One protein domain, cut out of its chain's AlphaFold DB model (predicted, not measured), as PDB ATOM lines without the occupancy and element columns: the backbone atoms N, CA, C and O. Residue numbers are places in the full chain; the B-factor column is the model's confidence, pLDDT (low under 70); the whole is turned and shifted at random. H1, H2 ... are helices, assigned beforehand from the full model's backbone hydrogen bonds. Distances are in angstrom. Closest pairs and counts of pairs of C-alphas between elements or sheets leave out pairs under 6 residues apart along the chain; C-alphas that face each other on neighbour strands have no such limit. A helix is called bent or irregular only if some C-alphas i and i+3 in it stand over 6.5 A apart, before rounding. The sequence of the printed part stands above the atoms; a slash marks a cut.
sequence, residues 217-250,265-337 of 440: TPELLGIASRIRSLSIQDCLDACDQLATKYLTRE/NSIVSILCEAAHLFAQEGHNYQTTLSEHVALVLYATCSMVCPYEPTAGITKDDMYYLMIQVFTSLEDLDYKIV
ATOM      1  N   THR A 217     -20.958  55.265  -4.689       95.25
ATOM      2  CA  THR A 217     -21.431  54.417  -3.584       95.25
ATOM      3  C   THR A 217     -22.459  53.362  -4.021       95.25
ATOM      4  O   THR A 217     -22.313  52.215  -3.601       95.25
ATOM      5  N   PRO A 218     -23.467  53.674  -4.865       95.38
ATOM      6  CA  PRO A 218     -24.433  52.668  -5.309       95.38
ATOM      7  C   PRO A 218     -23.800  51.530  -6.119       95.38
ATOM      8  O   PRO A 218     -24.185  50.377  -5.947       95.38
ATOM      9  N   GLU A 219     -22.819  51.840  -6.970       95.81
ATOM     10  CA  GLU A 219     -22.102  50.841  -7.773       95.81
ATOM     11  C   GLU A 219     -21.285  49.918  -6.868       95.81
ATOM     12  O   GLU A 219     -21.407  48.696  -6.954       95.81
ATOM     13  N   LEU A 220     -20.538  50.503  -5.926       96.31
ATOM     14  CA  LEU A 220     -19.761  49.766  -4.933       96.31
ATOM     15  C   LEU A 220     -20.650  48.816  -4.115       96.31
ATOM     16  O   LEU A 220     -20.354  47.625  -4.008       96.31
ATOM     17  N   LEU A 221     -21.771  49.313  -3.579       95.38
ATOM     18  CA  LEU A 221     -22.715  48.493  -2.811       95.38
ATOM     19  C   LEU A 221     -23.389  47.411  -3.671       95.38
ATOM     20  O   LEU A 221     -23.681  46.328  -3.166       95.38
ATOM     21  N   GLY A 222     -23.598  47.670  -4.964       94.31
ATOM     22  CA  GLY A 222     -24.103  46.687  -5.925       94.31
ATOM     23  C   GLY A 222     -23.112  45.559  -6.235       94.31
ATOM     24  O   GLY A 222     -23.526  44.444  -6.554       94.31
ATOM     25  N   ILE A 223     -21.804  45.811  -6.139       94.00
ATOM     26  CA  ILE A 223     -20.783  44.753  -6.191       94.00
ATOM     27  C   ILE A 223     -20.792  43.980  -4.868       94.00
ATOM     28  O   ILE A 223     -20.899  42.756  -4.880       94.00
ATOM     29  N   ALA A 224     -20.769  44.689  -3.735       92.50
ATOM     30  CA  ALA A 224     -20.711  44.085  -2.402       92.50
ATOM     31  C   ALA A 224     -21.913  43.164  -2.107       92.50
ATOM     32  O   ALA A 224     -21.752  42.094  -1.523       92.50
ATOM     33  N   SER A 225     -23.120  43.516  -2.560       90.94
ATOM     34  CA  SER A 225     -24.314  42.672  -2.389       90.94
ATOM     35  C   SER A 225     -24.253  41.345  -3.154       90.94
ATOM     36  O   SER A 225     -24.974  40.408  -2.819       90.94
ATOM     37  N   ARG A 226     -23.384  41.247  -4.165       87.94
ATOM     38  CA  ARG A 226     -23.193  40.056  -5.002       87.94
ATOM     39  C   ARG A 226     -21.866  39.354  -4.732       87.94
ATOM     40  O   ARG A 226     -21.569  38.382  -5.416       87.94
ATOM     41  N   ILE A 227     -21.073  39.803  -3.757       85.00
ATOM     42  CA  ILE A 227     -19.698  39.316  -3.573       85.00
ATOM     43  C   ILE A 227     -19.628  37.788  -3.432       85.00
ATOM     44  O   ILE A 227     -18.767  37.168  -4.040       85.00
ATOM     45  N   ARG A 228     -20.610  37.178  -2.750       78.19
ATOM     46  CA  ARG A 228     -20.712  35.722  -2.553       78.19
ATOM     47  C   ARG A 228     -20.957  34.932  -3.842       78.19
ATOM     48  O   ARG A 228     -20.674  33.745  -3.896       78.19
ATOM     49  N   SER A 229     -21.510  35.550  -4.884       77.38
ATOM     50  CA  SER A 229     -21.773  34.869  -6.159       77.38
ATOM     51  C   SER A 229     -20.700  35.133  -7.221       77.38
ATOM     52  O   SER A 229     -20.551  34.338  -8.157       77.38
ATOM     53  N   LEU A 230     -19.907  36.197  -7.077       74.31
ATOM     54  CA  LEU A 230     -18.849  36.569  -8.021       74.31
ATOM     55  C   LEU A 230     -17.630  35.651  -7.896       74.31
ATOM     56  O   LEU A 230     -17.296  35.198  -6.809       74.31
ATOM     57  N   SER A 231     -16.958  35.338  -9.012       73.69
ATOM     58  CA  SER A 231     -15.575  34.848  -8.923       73.69
ATOM     59  C   SER A 231     -14.622  35.985  -8.561       73.69
ATOM     60  O   SER A 231     -14.979  37.155  -8.701       73.69
ATOM     61  N   ILE A 232     -13.401  35.661  -8.123       74.69
ATOM     62  CA  ILE A 232     -12.370  36.680  -7.884       74.69
ATOM     63  C   ILE A 232     -12.135  37.497  -9.158       74.69
ATOM     64  O   ILE A 232     -12.089  38.720  -9.080       74.69
ATOM     65  N   GLN A 233     -12.069  36.854 -10.327       75.69
ATOM     66  CA  GLN A 233     -11.896  37.565 -11.594       75.69
ATOM     67  C   GLN A 233     -13.082  38.491 -11.894       75.69
ATOM     68  O   GLN A 233     -12.867  39.665 -12.171       75.69
ATOM     69  N   ASP A 234     -14.324  38.015 -11.742       81.75
ATOM     70  CA  ASP A 234     -15.512  38.860 -11.954       81.75
ATOM     71  C   ASP A 234     -15.565  40.031 -10.957       81.75
ATOM     72  O   ASP A 234     -16.024  41.125 -11.285       81.75
ATOM     73  N   CYS A 235     -15.099  39.811  -9.723       85.75
ATOM     74  CA  CYS A 235     -14.977  40.852  -8.708       85.75
ATOM     75  C   CYS A 235     -13.936  41.902  -9.115       85.75
ATOM     76  O   CYS A 235     -14.226  43.097  -9.051       85.75
ATOM     77  N   LEU A 236     -12.756  41.473  -9.572       87.50
ATOM     78  CA  LEU A 236     -11.699  42.367 -10.047       87.50
ATOM     79  C   LEU A 236     -12.146  43.152 -11.284       87.50
ATOM     80  O   LEU A 236     -11.930  44.360 -11.329       87.50
ATOM     81  N   ASP A 237     -12.833  42.515 -12.233       89.31
ATOM     82  CA  ASP A 237     -13.379  43.172 -13.426       89.31
ATOM     83  C   ASP A 237     -14.452  44.208 -13.055       89.31
ATOM     84  O   ASP A 237     -14.473  45.319 -13.588       89.31
ATOM     85  N   ALA A 238     -15.321  43.892 -12.090       93.00
ATOM     86  CA  ALA A 238     -16.292  44.850 -11.568       93.00
ATOM     87  C   ALA A 238     -15.616  46.023 -10.831       93.00
ATOM     88  O   ALA A 238     -16.062  47.166 -10.950       93.00
ATOM     89  N   CYS A 239     -14.525  45.770 -10.102       94.75
ATOM     90  CA  CYS A 239     -13.739  46.817  -9.448       94.75
ATOM     91  C   CYS A 239     -12.954  47.673 -10.458       94.75
ATOM     92  O   CYS A 239     -12.818  48.880 -10.253       94.75
ATOM     93  N   ASP A 240     -12.496  47.089 -11.572       92.94
ATOM     94  CA  ASP A 240     -11.925  47.828 -12.704       92.94
ATOM     95  C   ASP A 240     -12.946  48.822 -13.258       92.94
ATOM     96  O   ASP A 240     -12.647  50.005 -13.422       92.94
ATOM     97  N   GLN A 241     -14.182  48.348 -13.455       95.00
ATOM     98  CA  GLN A 241     -15.296  49.169 -13.919       95.00
ATOM     99  C   GLN A 241     -15.611  50.300 -12.931       95.00
ATOM    100  O   GLN A 241     -15.673  51.461 -13.344       95.00
ATOM    101  N   LEU A 242     -15.706  49.995 -11.634       96.38
ATOM    102  CA  LEU A 242     -15.931  50.984 -10.572       96.38
ATOM    103  C   LEU A 242     -14.857  52.088 -10.574       96.38
ATOM    104  O   LEU A 242     -15.165  53.274 -10.450       96.38
ATOM    105  N   ALA A 243     -13.586  51.718 -10.750       95.00
ATOM    106  CA  ALA A 243     -12.460  52.648 -10.754       95.00
ATOM    107  C   ALA A 243     -12.073  53.163 -12.155       95.00
ATOM    108  O   ALA A 243     -11.052  53.845 -12.292       95.00
ATOM    109  N   THR A 244     -12.891  52.918 -13.191       94.12
ATOM    110  CA  THR A 244     -12.558  53.190 -14.607       94.12
ATOM    111  C   THR A 244     -12.027  54.599 -14.832       94.12
ATOM    112  O   THR A 244     -11.052  54.786 -15.560       94.12
ATOM    113  N   LYS A 245     -12.648  55.613 -14.213       89.56
ATOM    114  CA  LYS A 245     -12.256  57.022 -14.391       89.56
ATOM    115  C   LYS A 245     -10.827  57.287 -13.913       89.56
ATOM    116  O   LYS A 245     -10.091  58.016 -14.575       89.56
ATOM    117  N   TYR A 246     -10.436  56.697 -12.784       90.62
ATOM    118  CA  TYR A 246      -9.071  56.794 -12.272       90.62
ATOM    119  C   TYR A 246      -8.124  55.937 -13.118       90.62
ATOM    120  O   TYR A 246      -7.125  56.440 -13.630       90.62
ATOM    121  N   LEU A 247      -8.466  54.663 -13.326       91.25
ATOM    122  CA  LEU A 247      -7.589  53.693 -13.983       91.25
ATOM    123  C   LEU A 247      -7.301  54.065 -15.434       91.25
ATOM    124  O   LEU A 247      -6.156  54.008 -15.862       91.25
ATOM    125  N   THR A 248      -8.298  54.536 -16.183       90.75
ATOM    126  CA  THR A 248      -8.107  55.005 -17.565       90.75
ATOM    127  C   THR A 248      -7.138  56.185 -17.622       90.75
ATOM    128  O   THR A 248      -6.293  56.248 -18.514       90.75
ATOM    129  N   ARG A 249      -7.222  57.117 -16.662       89.12
ATOM    130  CA  ARG A 249      -6.307  58.264 -16.583       89.12
ATOM    131  C   ARG A 249      -4.868  57.811 -16.350       89.12
ATOM    132  O   ARG A 249      -3.977  58.301 -17.037       89.12
ATOM    133  N   GLU A 250      -4.646  56.898 -15.406       89.31
ATOM    134  CA  GLU A 250      -3.297  56.413 -15.093       89.31
ATOM    135  C   GLU A 250      -2.742  55.471 -16.175       89.31
ATOM    136  O   GLU A 250      -1.576  55.593 -16.540       89.31
ATOM    137  N   ASN A 265      -3.759  62.510  -0.702       87.88
ATOM    138  CA  ASN A 265      -3.844  62.348  -2.150       87.88
ATOM    139  C   ASN A 265      -3.505  60.935  -2.634       87.88
ATOM    140  O   ASN A 265      -3.756  60.677  -3.808       87.88
ATOM    141  N   SER A 266      -3.014  60.033  -1.775       89.12
ATOM    142  CA  SER A 266      -2.881  58.616  -2.130       89.12
ATOM    143  C   SER A 266      -4.248  57.948  -2.075       89.12
ATOM    144  O   SER A 266      -4.812  57.768  -0.997       89.12
ATOM    145  N   ILE A 267      -4.797  57.571  -3.228       90.81
ATOM    146  CA  ILE A 267      -6.061  56.828  -3.258       90.81
ATOM    147  C   ILE A 267      -5.892  55.441  -2.624       90.81
ATOM    148  O   ILE A 267      -6.811  54.990  -1.949       90.81
ATOM    149  N   VAL A 268      -4.716  54.815  -2.767       89.50
ATOM    150  CA  VAL A 268      -4.391  53.511  -2.162       89.50
ATOM    151  C   VAL A 268      -4.525  53.581  -0.647       89.50
ATOM    152  O   VAL A 268      -5.284  52.818  -0.056       89.50
ATOM    153  N   SER A 269      -3.870  54.564  -0.023       88.06
ATOM    154  CA  SER A 269      -3.902  54.736   1.435       88.06
ATOM    155  C   SER A 269      -5.332  54.923   1.950       88.06
ATOM    156  O   SER A 269      -5.715  54.340   2.959       88.06
ATOM    157  N   ILE A 270      -6.142  55.707   1.234       91.81
ATOM    158  CA  ILE A 270      -7.517  56.029   1.632       91.81
ATOM    159  C   ILE A 270      -8.481  54.862   1.377       91.81
ATOM    160  O   ILE A 270      -9.405  54.658   2.163       91.81
ATOM    161  N   LEU A 271      -8.269  54.081   0.312       92.94
ATOM    162  CA  LEU A 271      -9.019  52.850   0.058       92.94
ATOM    163  C   LEU A 271      -8.730  51.795   1.124       92.94
ATOM    164  O   LEU A 271      -9.680  51.229   1.655       92.94
ATOM    165  N   CYS A 272      -7.459  51.576   1.479       88.19
ATOM    166  CA  CYS A 272      -7.085  50.683   2.579       88.19
ATOM    167  C   CYS A 272      -7.701  51.139   3.902       88.19
ATOM    168  O   CYS A 272      -8.340  50.352   4.589       88.19
ATOM    169  N   GLU A 273      -7.565  52.423   4.238       88.75
ATOM    170  CA  GLU A 273      -8.131  53.003   5.458       88.75
ATOM    171  C   GLU A 273      -9.653  52.788   5.545       88.75
ATOM    172  O   GLU A 273     -10.166  52.361   6.581       88.75
ATOM    173  N   ALA A 274     -10.377  53.019   4.444       92.31
ATOM    174  CA  ALA A 274     -11.803  52.730   4.368       92.31
ATOM    175  C   ALA A 274     -12.084  51.221   4.480       92.31
ATOM    176  O   ALA A 274     -12.975  50.827   5.228       92.31
ATOM    177  N   ALA A 275     -11.324  50.370   3.789       91.50
ATOM    178  CA  ALA A 275     -11.508  48.921   3.825       91.50
ATOM    179  C   ALA A 275     -11.369  48.366   5.250       91.50
ATOM    180  O   ALA A 275     -12.238  47.617   5.692       91.50
ATOM    181  N   HIS A 276     -10.371  48.812   6.017       86.62
ATOM    182  CA  HIS A 276     -10.196  48.404   7.412       86.62
ATOM    183  C   HIS A 276     -11.388  48.787   8.312       86.62
ATOM    184  O   HIS A 276     -11.782  48.023   9.197       86.62
ATOM    185  N   LEU A 277     -12.005  49.949   8.072       87.81
ATOM    186  CA  LEU A 277     -13.215  50.389   8.781       87.81
ATOM    187  C   LEU A 277     -14.444  49.516   8.459       87.81
ATOM    188  O   LEU A 277     -15.354  49.365   9.284       87.81
ATOM    189  N   PHE A 278     -14.500  48.971   7.247       90.75
ATOM    190  CA  PHE A 278     -15.564  48.072   6.809       90.75
ATOM    191  C   PHE A 278     -15.302  46.611   7.185       90.75
ATOM    192  O   PHE A 278     -16.259  45.882   7.392       90.75
ATOM    193  N   ALA A 279     -14.048  46.192   7.362       84.81
ATOM    194  CA  ALA A 279     -13.669  44.822   7.720       84.81
ATOM    195  C   ALA A 279     -13.986  44.445   9.186       84.81
ATOM    196  O   ALA A 279     -13.304  43.612   9.764       84.81
ATOM    197  N   GLN A 280     -14.963  45.093   9.829       79.12
ATOM    198  CA  GLN A 280     -15.315  44.817  11.223       79.12
ATOM    199  C   GLN A 280     -16.347  43.691  11.277       79.12
ATOM    200  O   GLN A 280     -17.447  43.843  10.752       79.12
ATOM    201  N   GLU A 281     -15.989  42.602  11.952       73.44
ATOM    202  CA  GLU A 281     -16.752  41.351  11.972       73.44
ATOM    203  C   GLU A 281     -18.216  41.536  12.399       73.44
ATOM    204  O   GLU A 281     -18.502  42.220  13.387       73.44
ATOM    205  N   GLY A 282     -19.146  40.923  11.663       69.88
ATOM    206  CA  GLY A 282     -20.548  40.774  12.064       69.88
ATOM    207  C   GLY A 282     -21.380  42.061  12.040       69.88
ATOM    208  O   GLY A 282     -22.471  42.104  12.613       69.88
ATOM    209  N   HIS A 283     -20.894  43.122  11.391       77.44
ATOM    210  CA  HIS A 283     -21.631  44.376  11.256       77.44
ATOM    211  C   HIS A 283     -22.279  44.487   9.877       77.44
ATOM    212  O   HIS A 283     -21.666  44.208   8.851       77.44
ATOM    213  N   ASN A 284     -23.509  44.990   9.835       83.31
ATOM    214  CA  ASN A 284     -24.129  45.421   8.587       83.31
ATOM    215  C   ASN A 284     -23.862  46.907   8.364       83.31
ATOM    216  O   ASN A 284     -23.898  47.704   9.299       83.31
ATOM    217  N   TYR A 285     -23.650  47.287   7.111       86.00
ATOM    218  CA  TYR A 285     -23.752  48.666   6.667       86.00
ATOM    219  C   TYR A 285     -24.942  48.778   5.716       86.00
ATOM    220  O   TYR A 285     -24.943  48.220   4.616       86.00
ATOM    221  N   GLN A 286     -25.976  49.498   6.156       86.00
ATOM    222  CA  GLN A 286     -27.289  49.489   5.507       86.00
ATOM    223  C   GLN A 286     -27.838  48.051   5.425       86.00
ATOM    224  O   GLN A 286     -28.089  47.438   6.458       86.00
ATOM    225  N   THR A 287     -28.020  47.509   4.221       84.69
ATOM    226  CA  THR A 287     -28.536  46.152   3.978       84.69
ATOM    227  C   THR A 287     -27.450  45.150   3.576       84.69
ATOM    228  O   THR A 287     -27.777  44.014   3.245       84.69
ATOM    229  N   THR A 288     -26.182  45.563   3.550       85.56
ATOM    230  CA  THR A 288     -25.056  44.743   3.084       85.56
ATOM    231  C   THR A 288     -24.096  44.485   4.242       85.56
ATOM    232  O   THR A 288     -23.826  45.396   5.025       85.56
ATOM    233  N   LEU A 289     -23.551  43.269   4.343       87.12
ATOM    234  CA  LEU A 289     -22.497  42.957   5.314       87.12
ATOM    235  C   LEU A 289     -21.305  43.897   5.109       87.12
ATOM    236  O   LEU A 289     -20.873  44.134   3.979       87.12
ATOM    237  N   SER A 290     -20.793  44.469   6.196       89.56
ATOM    238  CA  SER A 290     -19.726  45.465   6.118       89.56
ATOM    239  C   SER A 290     -18.438  44.861   5.562       89.56
ATOM    240  O   SER A 290     -17.796  45.483   4.717       89.56
ATOM    241  N   GLU A 291     -18.145  43.602   5.887       87.88
ATOM    242  CA  GLU A 291     -17.020  42.859   5.323       87.88
ATOM    243  C   GLU A 291     -17.111  42.712   3.797       87.88
ATOM    244  O   GLU A 291     -16.098  42.811   3.107       87.88
ATOM    245  N   HIS A 292     -18.315  42.578   3.225       90.44
ATOM    246  CA  HIS A 292     -18.479  42.540   1.766       90.44
ATOM    247  C   HIS A 292     -18.058  43.862   1.116       90.44
ATOM    248  O   HIS A 292     -17.477  43.876   0.033       90.44
ATOM    249  N   VAL A 293     -18.342  44.986   1.777       93.69
ATOM    250  CA  VAL A 293     -17.902  46.311   1.326       93.69
ATOM    251  C   VAL A 293     -16.379  46.422   1.433       93.69
ATOM    252  O   VAL A 293     -15.742  46.948   0.520       93.69
ATOM    253  N   ALA A 294     -15.784  45.877   2.500       92.06
ATOM    254  CA  ALA A 294     -14.332  45.831   2.670       92.06
ATOM    255  C   ALA A 294     -13.645  45.057   1.539       92.06
ATOM    256  O   ALA A 294     -12.673  45.551   0.971       92.06
ATOM    257  N   LEU A 295     -14.185  43.896   1.156       90.12
ATOM    258  CA  LEU A 295     -13.670  43.087   0.048       90.12
ATOM    259  C   LEU A 295     -13.633  43.870  -1.269       90.12
ATOM    260  O   LEU A 295     -12.615  43.859  -1.959       90.12
ATOM    261  N   VAL A 296     -14.701  44.607  -1.591       94.25
ATOM    262  CA  VAL A 296     -14.741  45.459  -2.794       94.25
ATOM    263  C   VAL A 296     -13.712  46.588  -2.713       94.25
ATOM    264  O   VAL A 296     -13.065  46.910  -3.711       94.25
ATOM    265  N   LEU A 297     -13.520  47.187  -1.534       95.19
ATOM    266  CA  LEU A 297     -12.529  48.247  -1.333       95.19
ATOM    267  C   LEU A 297     -11.088  47.731  -1.471       95.19
ATOM    268  O   LEU A 297     -10.298  48.378  -2.157       95.19
ATOM    269  N   TYR A 298     -10.747  46.565  -0.907       91.56
ATOM    270  CA  TYR A 298      -9.429  45.941  -1.095       91.56
ATOM    271  C   TYR A 298      -9.192  45.517  -2.544       91.56
ATOM    272  O   TYR A 298      -8.126  45.793  -3.096       91.56
ATOM    273  N   ALA A 299     -10.197  44.922  -3.194       90.88
ATOM    274  CA  ALA A 299     -10.125  44.566  -4.606       90.88
ATOM    275  C   ALA A 299      -9.870  45.808  -5.473       90.88
ATOM    276  O   ALA A 299      -8.950  45.818  -6.290       90.88
ATOM    277  N   THR A 300     -10.601  46.900  -5.225       94.38
ATOM    278  CA  THR A 300     -10.376  48.191  -5.894       94.38
ATOM    279  C   THR A 300      -8.977  48.736  -5.605       94.38
ATOM    280  O   THR A 300      -8.301  49.216  -6.514       94.38
ATOM    281  N   CYS A 301      -8.505  48.628  -4.361       91.94
ATOM    282  CA  CYS A 301      -7.164  49.051  -3.974       91.94
ATOM    283  C   CYS A 301      -6.077  48.296  -4.756       91.94
ATOM    284  O   CYS A 301      -5.164  48.926  -5.293       91.94
ATOM    285  N   SER A 302      -6.229  46.976  -4.921       89.00
ATOM    286  CA  SER A 302      -5.311  46.115  -5.684       89.00
ATOM    287  C   SER A 302      -5.186  46.524  -7.162       89.00
ATOM    288  O   SER A 302      -4.125  46.378  -7.769       89.00
ATOM    289  N   MET A 303      -6.252  47.089  -7.746       90.06
ATOM    290  CA  MET A 303      -6.246  47.573  -9.132       90.06
ATOM    291  C   MET A 303      -5.503  48.900  -9.274       90.06
ATOM    292  O   MET A 303      -4.958  49.206 -10.335       90.06
ATOM    293  N   VAL A 304      -5.485  49.700  -8.208       89.94
ATOM    294  CA  VAL A 304      -4.937  51.054  -8.224       89.94
ATOM    295  C   VAL A 304      -3.491  51.110  -7.725       89.94
ATOM    296  O   VAL A 304      -2.700  51.895  -8.247       89.94
ATOM    297  N   CYS A 305      -3.107  50.254  -6.775       86.81
ATOM    298  CA  CYS A 305      -1.772  50.261  -6.181       86.81
ATOM    299  C   CYS A 305      -0.593  50.155  -7.167       86.81
ATOM    300  O   CYS A 305       0.417  50.814  -6.904       86.81
ATOM    301  N   PRO A 306      -0.678  49.478  -8.338       86.12
ATOM    302  CA  PRO A 306       0.431  49.467  -9.296       86.12
ATOM    303  C   PRO A 306       0.768  50.860  -9.855       86.12
ATOM    304  O   PRO A 306       1.874  51.075 -10.346       86.12
ATOM    305  N   TYR A 307      -0.172  51.807  -9.777       85.19
ATOM    306  CA  TYR A 307      -0.004  53.184 -10.243       85.19
ATOM    307  C   TYR A 307       0.449  54.154  -9.133       85.19
ATOM    308  O   TYR A 307       0.827  55.284  -9.439       85.19
ATOM    309  N   GLU A 308       0.480  53.722  -7.863       81.19
ATOM    310  CA  GLU A 308       0.954  54.505  -6.706       81.19
ATOM    311  C   GLU A 308       1.996  53.737  -5.857       81.19
ATOM    312  O   GLU A 308       1.812  53.562  -4.649       81.19
ATOM    313  N   PRO A 309       3.141  53.313  -6.429       65.88
ATOM    314  CA  PRO A 309       4.123  52.480  -5.721       65.88
ATOM    315  C   PRO A 309       4.742  53.163  -4.489       65.88
ATOM    316  O   PRO A 309       5.269  52.504  -3.597       65.88
ATOM    317  N   THR A 310       4.665  54.494  -4.404       65.12
ATOM    318  CA  THR A 310       5.165  55.282  -3.269       65.12
ATOM    319  C   THR A 310       4.359  55.095  -1.982       65.12
ATOM    320  O   THR A 310       4.809  55.549  -0.936       65.12
ATOM    321  N   ALA A 311       3.182  54.464  -2.042       64.50
ATOM    322  CA  ALA A 311       2.375  54.172  -0.860       64.50
ATOM    323  C   ALA A 311       2.978  53.056   0.016       64.50
ATOM    324  O   ALA A 311       2.572  52.908   1.162       64.50
ATOM    325  N   GLY A 312       3.926  52.267  -0.513       69.56
ATOM    326  CA  GLY A 312       4.506  51.117   0.193       69.56
ATOM    327  C   GLY A 312       3.551  49.927   0.341       69.56
ATOM    328  O   GLY A 312       3.905  48.957   0.996       69.56
ATOM    329  N   ILE A 313       2.368  50.008  -0.273       74.94
ATOM    330  CA  ILE A 313       1.333  48.975  -0.288       74.94
ATOM    331  C   ILE A 313       1.329  48.325  -1.670       74.94
ATOM    332  O   ILE A 313       1.225  49.016  -2.690       74.94
ATOM    333  N   THR A 314       1.437  47.004  -1.705       77.81
ATOM    334  CA  THR A 314       1.475  46.210  -2.933       77.81
ATOM    335  C   THR A 314       0.127  45.558  -3.230       77.81
ATOM    336  O   THR A 314      -0.781  45.507  -2.398       77.81
ATOM    337  N   LYS A 315      -0.008  45.041  -4.456       78.25
ATOM    338  CA  LYS A 315      -1.192  44.280  -4.877       78.25
ATOM    339  C   LYS A 315      -1.369  43.028  -4.017       78.25
ATOM    340  O   LYS A 315      -2.490  42.658  -3.675       78.25
ATOM    341  N   ASP A 316      -0.251  42.423  -3.650       71.38
ATOM    342  CA  ASP A 316      -0.192  41.162  -2.927       71.38
ATOM    343  C   ASP A 316      -0.633  41.329  -1.471       71.38
ATOM    344  O   ASP A 316      -1.374  40.491  -0.956       71.38
ATOM    345  N   ASP A 317      -0.298  42.468  -0.854       75.62
ATOM    346  CA  ASP A 317      -0.813  42.849   0.468       75.62
ATOM    347  C   ASP A 317      -2.348  42.928   0.461       75.62
ATOM    348  O   ASP A 317      -3.011  42.477   1.394       75.62
ATOM    349  N   MET A 318      -2.946  43.464  -0.610       81.44
ATOM    350  CA  MET A 318      -4.406  43.573  -0.719       81.44
ATOM    351  C   MET A 318      -5.075  42.212  -0.874       81.44
ATOM    352  O   MET A 318      -6.111  41.974  -0.255       81.44
ATOM    353  N   TYR A 319      -4.486  41.302  -1.654       74.56
ATOM    354  CA  TYR A 319      -5.004  39.939  -1.757       74.56
ATOM    355  C   TYR A 319      -4.943  39.207  -0.421       74.56
ATOM    356  O   TYR A 319      -5.907  38.536  -0.058       74.56
ATOM    357  N   TYR A 320      -3.858  39.374   0.336       72.56
ATOM    358  CA  TYR A 320      -3.754  38.809   1.675       72.56
ATOM    359  C   TYR A 320      -4.885  39.303   2.594       72.56
ATOM    360  O   TYR A 320      -5.566  38.487   3.218       72.56
ATOM    361  N   LEU A 321      -5.158  40.612   2.612       77.25
ATOM    362  CA  LEU A 321      -6.253  41.184   3.406       77.25
ATOM    363  C   LEU A 321      -7.633  40.689   2.949       77.25
ATOM    364  O   LEU A 321      -8.484  40.384   3.783       77.25
ATOM    365  N   MET A 322      -7.859  40.552   1.639       78.62
ATOM    366  CA  MET A 322      -9.103  39.970   1.119       78.62
ATOM    367  C   MET A 322      -9.303  38.537   1.614       78.62
ATOM    368  O   MET A 322     -10.401  38.189   2.037       78.62
ATOM    369  N   ILE A 323      -8.248  37.717   1.592       72.38
ATOM    370  CA  ILE A 323      -8.293  36.326   2.061       72.38
ATOM    371  C   ILE A 323      -8.661  36.264   3.547       72.38
ATOM    372  O   ILE A 323      -9.505  35.454   3.929       72.38
ATOM    373  N   GLN A 324      -8.077  37.129   4.380       71.00
ATOM    374  CA  GLN A 324      -8.414  37.195   5.806       71.00
ATOM    375  C   GLN A 324      -9.903  37.500   6.028       71.00
ATOM    376  O   GLN A 324     -10.561  36.793   6.787       71.00
ATOM    377  N   VAL A 325     -10.452  38.492   5.319       73.00
ATOM    378  CA  VAL A 325     -11.872  38.868   5.445       73.00
ATOM    379  C   VAL A 325     -12.807  37.778   4.914       73.00
ATOM    380  O   VAL A 325     -13.849  37.509   5.503       73.00
ATOM    381  N   PHE A 326     -12.443  37.110   3.819       72.88
ATOM    382  CA  PHE A 326     -13.202  35.962   3.326       72.88
ATOM    383  C   PHE A 326     -13.217  34.800   4.325       72.88
ATOM    384  O   PHE A 326     -14.253  34.169   4.512       72.88
ATOM    385  N   THR A 327     -12.089  34.553   4.994       67.12
ATOM    386  CA  THR A 327     -11.978  33.512   6.025       67.12
ATOM    387  C   THR A 327     -12.883  33.831   7.217       67.12
ATOM    388  O   THR A 327     -13.593  32.948   7.685       67.12
ATOM    389  N   SER A 328     -12.926  35.093   7.669       68.31
ATOM    390  CA  SER A 328     -13.779  35.492   8.802       68.31
ATOM    391  C   SER A 328     -15.278  35.386   8.519       68.31
ATOM    392  O   SER A 328     -16.070  35.333   9.449       68.31
ATOM    393  N   LEU A 329     -15.685  35.386   7.248       69.25
ATOM    394  CA  LEU A 329     -17.094  35.286   6.867       69.25
ATOM    395  C   LEU A 329     -17.629  33.851   6.859       69.25
ATOM    396  O   LEU A 329     -18.813  33.671   6.581       69.25
ATOM    397  N   GLU A 330     -16.771  32.850   7.085       62.78
ATOM    398  CA  GLU A 330     -17.079  31.422   6.897       62.78
ATOM    399  C   GLU A 330     -17.624  31.097   5.481       62.78
ATOM    400  O   GLU A 330     -18.021  29.971   5.199       62.78
ATOM    401  N   ASP A 331     -17.575  32.051   4.539       57.41
ATOM    402  CA  ASP A 331     -17.998  31.934   3.132       57.41
ATOM    403  C   ASP A 331     -16.926  31.237   2.274       57.41
ATOM    404  O   ASP A 331     -16.764  31.496   1.079       57.41
ATOM    405  N   LEU A 332     -16.172  30.340   2.898       51.53
ATOM    406  CA  LEU A 332     -15.067  29.604   2.305       51.53
ATOM    407  C   LEU A 332     -15.506  28.699   1.138       51.53
ATOM    408  O   LEU A 332     -14.733  28.477   0.203       51.53
ATOM    409  N   ASP A 333     -16.775  28.281   1.142       46.34
ATOM    410  CA  ASP A 333     -17.424  27.534   0.058       46.34
ATOM    411  C   ASP A 333     -17.526  28.341  -1.252       46.34
ATOM    412  O   ASP A 333     -17.645  27.773  -2.343       46.34
ATOM    413  N   TYR A 334     -17.441  29.675  -1.185       46.00
ATOM    414  CA  TYR A 334     -17.546  30.561  -2.340       46.00
ATOM    415  C   TYR A 334     -16.192  31.200  -2.682       46.00
ATOM    416  O   TYR A 334     -15.950  32.385  -2.484       46.00
ATOM    417  N   LYS A 335     -15.352  30.396  -3.350       52.09
ATOM    418  CA  LYS A 335     -14.299  30.833  -4.293       52.09
ATOM    419  C   LYS A 335     -13.141  31.643  -3.687       52.09
ATOM    420  O   LYS A 335     -12.984  32.824  -3.993       52.09
ATOM    421  N   ILE A 336     -12.247  31.005  -2.929       48.62
ATOM    422  CA  ILE A 336     -11.108  31.714  -2.321       48.62
ATOM    423  C   ILE A 336      -9.752  31.215  -2.826       48.62
ATOM    424  O   ILE A 336      -9.355  30.072  -2.635       48.62
ATOM    425  N   VAL A 337      -9.040  32.174  -3.426       51.91
ATOM    426  CA  VAL A 337      -7.676  32.162  -3.967       51.91
ATOM    427  C   VAL A 337      -7.533  31.622  -5.391       51.91
ATOM    428  O   VAL A 337      -7.322  30.433  -5.631       51.91
TER     429      VAL A 337
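AT A GLANCE: This is residues 217 to 250 and 265 to 337 of the 440 residues of the protein "C2H2-type domain-containing protein" of Mucor circinelloides f. circinelloides (strain 1006PhL) (UniProt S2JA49). One long helix, H5, forms the core, with H4 and H6 packed along one side of it, both running back against its direction, and the short hairpin of H1 and H2 crossing it on the other side. H3 follows H2 and reaches the far end of H5, where it meets its last residues. The 107 printed residues include six named helices, in the order H1 to H6, and no named strand; the class is all helix. The whole is compact, with a radius of gyration of the C-alphas of 12.8 A, and spans 34 by 25 by 24 A.

IN THESE COORDINATES: H5, residues 290 to 307, is the longest helix, 26.8 A from C-alpha 290 at (-19.726, 45.465, 6.118) to C-alpha 307 at (-0.004, 53.184, -10.243). It is irregular, but only just: C-alphas 303 and 306 are 6.9 A apart. H6, residues 315 to 328, is 20.6 A long and ends at C-alpha 328 at (-13.779, 35.492, 8.802). H4, residues 267 to 278, measures 16.4 A, and H2, residues 232 to 242, measures 15.0 A. H1 is residues 217 to 224, beginning at C-alpha 217 at (-21.431, 54.417, -3.584), and H3 is residues 244 to 250.

HOW THE PARTS SIT: H5 is the hub and touches the five other helices. H4 and H5 are a helical hairpin at a shallow tilt of 14 degrees, opposite ways; their closest C-alphas, of Ala 275 and Ala 294, are 4.3 A apart. H5 and H6 are another, at 10 degrees, closest at the C-alphas of Ser 302 and Lys 315, 4.6 A. H4 and H6 are near each other. H2 touches residues 296 to 303 of H5, about perpendicular at 74 degrees, with the C-alphas of Cys 239 and Thr 300 closest at 5.1 A. H1 touches residues 292 to 296, about perpendicular at 77 degrees; the closest C-alphas, of Ala 224 and His 292, are 5.0 A apart. H1 and H2 are a helical hairpin at a shallow tilt of 6 degrees, closest at the C-alphas of Glu 219 and Leu 242, 6.8 A. H3 only just touches H5, with 3 pairs of C-alphas within 8 A, the closest those of Glu 250 and Tyr 307, 6.7 A. Among the pairs that are apart are H1 and H4, and H2 and H6. In H1, H2, H4 and H6 every O i to N i+4 pair is within hydrogen-bond range; in H3 2 of 3 are, in H5 12 of 14.

THE WHOLE: The two C-alphas farthest apart, of Asn 265 and Asp 333, are 37.4 A apart. Residues 251 to 264 are not printed, and C-alphas 250 and 265 are 14.2 A apart across this cut. The link from H4 to H5 is long, and in it residues 284 to 285 pair antiparallel with residues 288 to 289. The mean pLDDT of the printed part is 82.5; it is under 70 at residue 282, residues 309 to 312 and residues 327 to 337, of which 327 and 328 belong to H6.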